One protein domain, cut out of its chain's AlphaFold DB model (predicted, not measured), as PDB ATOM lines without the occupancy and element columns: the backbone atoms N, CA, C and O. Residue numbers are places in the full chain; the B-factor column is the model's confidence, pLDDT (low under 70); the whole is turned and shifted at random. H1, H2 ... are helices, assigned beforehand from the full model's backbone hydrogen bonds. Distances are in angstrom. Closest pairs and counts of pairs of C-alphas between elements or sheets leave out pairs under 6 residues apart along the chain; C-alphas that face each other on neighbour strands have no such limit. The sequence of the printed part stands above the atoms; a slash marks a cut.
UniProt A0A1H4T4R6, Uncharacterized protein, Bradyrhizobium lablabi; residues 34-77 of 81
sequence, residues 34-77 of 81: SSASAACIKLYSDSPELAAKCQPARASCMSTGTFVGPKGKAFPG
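AT A GLANCE: This is residues 34 to 77 of the 81 residues of an uncharacterized protein of Bradyrhizobium lablabi (UniProt A0A1H4T4R6). A helical hairpin of two helices, the shorter H1 and then the longer H2, side by side; after H2 the last stretch, residues 65 to 77, folds back along H2 and doubles on itself in a loop. Its 44 printed residues hold two named helices, H1 then H2, and no named strand; the class is all helix. The whole is compact, with a radius of gyration of the C-alphas of 9.3 A, and elongated, spanning 27 by 18 by 13 A.

HOW THE PARTS SIT: Start with H1, residues 34 to 43, and go on through a tight link to H2, residues 48 to 64. They form a hairpin and touch; their closest C-alphas, those of Ile 41 and Ala 51, are 4.9 A apart. They run opposite ways at a shallow tilt of 17 degrees. In H1 every O i to N i+4 pair is within hydrogen-bond range, in H2 10 of 13. Farther on, residues 67 to 68 pair with residues 74 to 75, antiparallel.

IN THESE COORDINATES: Find C-alpha 34 at (33.907, -33.009, -19.539); from there H1 runs 14.2 A to C-alpha 43. H2 runs 24.6 A from C-alpha 48 to C-alpha 64 at (30.705, -20.881, -24.322).

THE WHOLE: Look at Asp 46 and Thr 64 for the two C-alphas farthest apart, 27.9 A. The printed part has no cut, and no printed residue is under 70 in pLDDT.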
ATOM      1  N   SER A  34      33.289 -31.682 -19.500       82.31
ATOM      2  CA  SER A  34      33.907 -33.009 -19.539       82.31
ATOM      3  C   SER A  34      32.914 -34.124 -19.182       82.31
ATOM      4  O   SER A  34      32.784 -35.071 -19.960       82.31
ATOM      5  N   SER A  35      32.144 -34.005 -18.093       83.12
ATOM      6  CA  SER A  35      31.134 -35.013 -17.723       83.12
ATOM      7  C   SER A  35      30.009 -35.134 -18.753       83.12
ATOM      8  O   SER A  35      29.592 -36.246 -19.066       83.12
ATOM      9  N   ALA A  36      29.558 -34.020 -19.332       82.06
ATOM     10  CA  ALA A  36      28.538 -34.012 -20.378       82.06
ATOM     11  C   ALA A  36      29.022 -34.700 -21.659       82.06
ATOM     12  O   ALA A  36      28.293 -35.488 -22.259       82.06
ATOM     13  N   SER A  37      30.279 -34.466 -22.046       82.69
ATOM     14  CA  SER A  37      30.880 -35.147 -23.191       82.69
ATOM     15  C   SER A  37      31.042 -36.650 -22.960       82.69
ATOM     16  O   SER A  37      30.722 -37.432 -23.848       82.69
ATOM     17  N   ALA A  38      31.446 -37.069 -21.756       85.00
ATOM     18  CA  ALA A  38      31.562 -38.480 -21.401       85.00
ATOM     19  C   ALA A  38      30.190 -39.175 -21.379       85.00
ATOM     20  O   ALA A  38      30.048 -40.281 -21.899       85.00
ATOM     21  N   ALA A  39      29.165 -38.503 -20.840       84.31
ATOM     22  CA  ALA A  39      27.786 -38.980 -20.877       84.31
ATOM     23  C   ALA A  39      27.282 -39.114 -22.319       84.31
ATOM     24  O   ALA A  39      26.682 -40.126 -22.661       84.31
ATOM     25  N   CYS A  40      27.584 -38.136 -23.174       83.38
ATOM     26  CA  CYS A  40      27.254 -38.162 -24.594       83.38
ATOM     27  C   CYS A  40      27.917 -39.352 -25.306       83.38
ATOM     28  O   CYS A  40      27.229 -40.120 -25.966       83.38
ATOM     29  N   ILE A  41      29.219 -39.576 -25.112       84.94
ATOM     30  CA  ILE A  41      29.929 -40.713 -25.721       84.94
ATOM     31  C   ILE A  41      29.344 -42.050 -25.243       84.94
ATOM     32  O   ILE A  41      29.154 -42.952 -26.054       84.94
ATOM     33  N   LYS A  42      28.992 -42.176 -23.955       85.94
ATOM     34  CA  LYS A  42      28.309 -43.375 -23.442       85.94
ATOM     35  C   LYS A  42      26.919 -43.572 -24.045       85.94
ATOM     36  O   LYS A  42      26.587 -44.683 -24.431       85.94
ATOM     37  N   LEU A  43      26.122 -42.509 -24.133       84.62
ATOM     38  CA  LEU A  43      24.778 -42.540 -24.721       84.62
ATOM     39  C   LEU A  43      24.789 -42.913 -26.207       84.62
ATOM     40  O   LEU A  43      23.836 -43.517 -26.684       84.62
ATOM     41  N   TYR A  44      25.851 -42.548 -26.925       84.38
ATOM     42  CA  TYR A  44      26.009 -42.805 -28.355       84.38
ATOM     43  C   TYR A  44      27.109 -43.827 -28.659       84.38
ATOM     44  O   TYR A  44      27.670 -43.807 -29.752       84.38
ATOM     45  N   SER A  45      27.424 -44.728 -27.723       81.25
ATOM     46  CA  SER A  45      28.440 -45.765 -27.956       81.25
ATOM     47  C   SER A  45      28.062 -46.709 -29.108       81.25
ATOM     48  O   SER A  45      28.942 -47.120 -29.855       81.25
ATOM     49  N   ASP A  46      26.767 -46.948 -29.334       85.62
ATOM     50  CA  ASP A  46      26.232 -47.701 -30.481       85.62
ATOM     51  C   ASP A  46      26.165 -46.893 -31.794       85.62
ATOM     52  O   ASP A  46      25.722 -47.393 -32.826       85.62
ATOM     53  N   SER A  47      26.543 -45.612 -31.789       84.81
ATOM     54  CA  SER A  47      26.426 -44.718 -32.950       84.81
ATOM     55  C   SER A  47      27.665 -43.825 -33.083       84.81
ATOM     56  O   SER A  47      27.664 -42.684 -32.603       84.81
ATOM     57  N   PRO A  48      28.722 -44.298 -33.771       79.19
ATOM     58  CA  PRO A  48      30.004 -43.597 -33.841       79.19
ATOM     59  C   PRO A  48      29.898 -42.209 -34.488       79.19
ATOM     60  O   PRO A  48      30.623 -41.296 -34.095       79.19
ATOM     61  N   GLU A  49      28.950 -41.999 -35.406       83.12
ATOM     62  CA  GLU A  49      28.682 -40.674 -35.985       83.12
ATOM     63  C   GLU A  49      28.203 -39.653 -34.945       83.12
ATOM     64  O   GLU A  49      28.602 -38.489 -34.980       83.12
ATOM     65  N   LEU A  50      27.371 -40.075 -33.987       79.31
ATOM     66  CA  LEU A  50      26.858 -39.207 -32.925       79.31
ATOM     67  C   LEU A  50      27.903 -39.023 -31.817       79.31
ATOM     68  O   LEU A  50      28.058 -37.912 -31.304       79.31
ATOM     69  N   ALA A  51      28.678 -40.065 -31.510       81.25
ATOM     70  CA  ALA A  51      29.816 -39.975 -30.599       81.25
ATOM     71  C   ALA A  51      30.885 -38.989 -31.112       81.25
ATOM     72  O   ALA A  51      31.379 -38.160 -30.344       81.25
ATOM     73  N   ALA A  52      31.166 -38.983 -32.421       82.06
ATOM     74  CA  ALA A  52      32.097 -38.040 -33.047       82.06
ATOM     75  C   ALA A  52      31.659 -36.572 -32.892       82.06
ATOM     76  O   ALA A  52      32.495 -35.672 -32.856       82.06
ATOM     77  N   LYS A  53      30.354 -36.314 -32.743       82.50
ATOM     78  CA  LYS A  53      29.784 -34.976 -32.511       82.50
ATOM     79  C   LYS A  53      29.815 -34.560 -31.030       82.50
ATOM     80  O   LYS A  53      29.723 -33.370 -30.735       82.50
ATOM     81  N   CYS A  54      30.030 -35.488 -30.095       82.25
ATOM     82  CA  CYS A  54      30.204 -35.179 -28.669       82.25
ATOM     83  C   CYS A  54      31.542 -34.473 -28.368       82.25
ATOM     84  O   CYS A  54      31.617 -33.645 -27.457       82.25
ATOM     85  N   GLN A  55      32.599 -34.764 -29.133       83.00
ATOM     86  CA  GLN A  55      33.908 -34.105 -29.016       83.00
ATOM     87  C   GLN A  55      33.871 -32.600 -29.352       83.00
ATOM     88  O   GLN A  55      34.292 -31.801 -28.512       83.00
ATOM     89  N   PRO A  56      33.342 -32.165 -30.513       86.12
ATOM     90  CA  PRO A  56      33.194 -30.743 -30.806       86.12
ATOM     91  C   PRO A  56      32.181 -30.073 -29.871       86.12
ATOM     92  O   PRO A  56      32.391 -28.929 -29.480       86.12
ATOM     93  N   ALA A  57      31.142 -30.785 -29.412       82.06
ATOM     94  CA  ALA A  57      30.231 -30.280 -28.384       82.06
ATOM     95  C   ALA A  57      30.950 -29.956 -27.063       82.06
ATOM     96  O   ALA A  57      30.662 -28.936 -26.432       82.06
ATOM     97  N   ARG A  58      31.929 -30.782 -26.664       82.94
ATOM     98  CA  ARG A  58      32.805 -30.514 -25.516       82.94
ATOM     99  C   ARG A  58      33.627 -29.248 -25.729       82.94
ATOM    100  O   ARG A  58      33.671 -28.414 -24.832       82.94
ATOM    101  N   ALA A  59      34.256 -29.102 -26.894       85.81
ATOM    102  CA  ALA A  59      35.062 -27.927 -27.222       85.81
ATOM    103  C   ALA A  59      34.214 -26.643 -27.200       85.81
ATOM    104  O   ALA A  59      34.573 -25.672 -26.535       85.81
ATOM    105  N   SER A  60      33.032 -26.670 -27.821       84.38
ATOM    106  CA  SER A  60      32.072 -25.562 -27.779       84.38
ATOM    107  C   SER A  60      31.621 -25.242 -26.357       84.38
ATOM    108  O   SER A  60      31.541 -24.068 -25.994       84.38
ATOM    109  N   CYS A  61      31.388 -26.261 -25.529       85.81
ATOM    110  CA  CYS A  61      31.044 -26.089 -24.121       85.81
ATOM    111  C   CYS A  61      32.182 -25.453 -23.322       85.81
ATOM    112  O   CYS A  61      31.935 -24.547 -22.532       85.81
ATOM    113  N   MET A  62      33.430 -25.855 -23.555       83.69
ATOM    114  CA  MET A  62      34.589 -25.234 -22.909       83.69
ATOM    115  C   MET A  62      34.713 -23.748 -23.272       83.69
ATOM    116  O   MET A  62      35.059 -22.940 -22.414       83.69
ATOM    117  N   SER A  63      34.349 -23.359 -24.495       84.06
ATOM    118  CA  SER A  63      34.362 -21.954 -24.919       84.06
ATOM    119  C   SER A  63      33.170 -21.155 -24.379       84.06
ATOM    120  O   SER A  63      33.345 -20.125 -23.726       84.06
ATOM    121  N   THR A  64      31.945 -21.636 -24.595       83.62
ATOM    122  CA  THR A  64      30.705 -20.881 -24.322       83.62
ATOM    123  C   THR A  64      30.086 -21.162 -22.955       83.62
ATOM    124  O   THR A  64      29.345 -20.333 -22.439       83.62
ATOM    125  N   GLY A  65      30.415 -22.289 -22.322       81.12
ATOM    126  CA  GLY A  65      29.719 -22.796 -21.134       81.12
ATOM    127  C   GLY A  65      28.401 -23.501 -21.468       81.12
ATOM    128  O   GLY A  65      27.600 -23.756 -20.569       81.12
ATOM    129  N   THR A  66      28.164 -23.805 -22.747       82.12
ATOM    130  CA  THR A  66      26.943 -24.449 -23.236       82.12
ATOM    131  C   THR A  66      27.299 -25.681 -24.052       82.12
ATOM    132  O   THR A  66      27.981 -25.594 -25.073       82.12
ATOM    133  N   PHE A  67      26.824 -26.847 -23.626       82.19
ATOM    134  CA  PHE A  67      27.029 -28.091 -24.361       82.19
ATOM    135  C   PHE A  67      25.887 -28.321 -25.337       82.19
ATOM    136  O   PHE A  67      24.743 -28.470 -24.921       82.19
ATOM    137  N   VAL A  68      26.184 -28.371 -26.632       82.25
ATOM    138  CA  VAL A  68      25.194 -28.699 -27.664       82.25
ATOM    139  C   VAL A  68      25.375 -30.157 -28.054       82.25
ATOM    140  O   VAL A  68      26.299 -30.503 -28.780       82.25
ATOM    141  N   GLY A  69      24.509 -31.026 -27.542       77.56
ATOM    142  CA  GLY A  69      24.529 -32.447 -27.856       77.56
ATOM    143  C   GLY A  69      24.228 -32.728 -29.336       77.56
ATOM    144  O   GLY A  69      23.659 -31.889 -30.036       77.56
ATOM    145  N   PRO A  70      24.530 -33.942 -29.815       72.75
ATOM    146  CA  PRO A  70      24.459 -34.290 -31.234       72.75
ATOM    147  C   PRO A  70      23.029 -34.343 -31.799       72.75
ATOM    148  O   PRO A  70      22.841 -34.241 -33.003       72.75
ATOM    149  N   LYS A  71      22.009 -34.419 -30.933       74.06
ATOM    150  CA  LYS A  71      20.585 -34.244 -31.282       74.06
ATOM    151  C   LYS A  71      20.130 -32.769 -31.289       74.06
ATOM    152  O   LYS A  71      18.932 -32.512 -31.297       74.06
ATOM    153  N   GLY A  72      21.048 -31.804 -31.194       74.94
ATOM    154  CA  GLY A  72      20.737 -30.367 -31.115       74.94
ATOM    155  C   GLY A  72      20.262 -29.888 -29.735       74.94
ATOM    156  O   GLY A  72      19.781 -28.768 -29.594       74.94
ATOM    157  N   LYS A  73      20.386 -30.721 -28.695       76.62
ATOM    158  CA  LYS A  73      20.020 -30.366 -27.314       76.62
ATOM    159  C   LYS A  73      21.096 -29.456 -26.716       76.62
ATOM    160  O   LYS A  73      22.198 -29.929 -26.454       76.62
ATOM    161  N   ALA A  74      20.783 -28.184 -26.487       78.62
ATOM    162  CA  ALA A  74      21.674 -27.258 -25.794       78.62
ATOM    163  C   ALA A  74      21.478 -27.339 -24.273       78.62
ATOM    164  O   ALA A  74      20.359 -27.244 -23.774       78.62
ATOM    165  N   PHE A  75      22.577 -27.480 -23.544       78.81
ATOM    166  CA  PHE A  75      22.626 -27.487 -22.089       78.81
ATOM    167  C   PHE A  75      23.481 -26.303 -21.623       78.81
ATOM    168  O   PHE A  75      24.713 -26.404 -21.610       78.81
ATOM    169  N   PRO A  76      22.854 -25.157 -21.316       80.69
ATOM    170  CA  PRO A  76      23.561 -23.969 -20.859       80.69
ATOM    171  C   PRO A  76      23.998 -24.093 -19.394       80.69
ATOM    172  O   PRO A  76      23.444 -24.875 -18.624       80.69
ATOM    173  N   GLY A  77      24.977 -23.279 -18.994       74.94
ATOM    174  CA  GLY A  77      25.401 -23.161 -17.592       74.94
ATOM    175  C   GLY A  77      26.333 -24.275 -17.108       74.94
ATOM    176  O   GLY A  77      26.455 -24.495 -15.899       74.94
TER     177      GLY A  77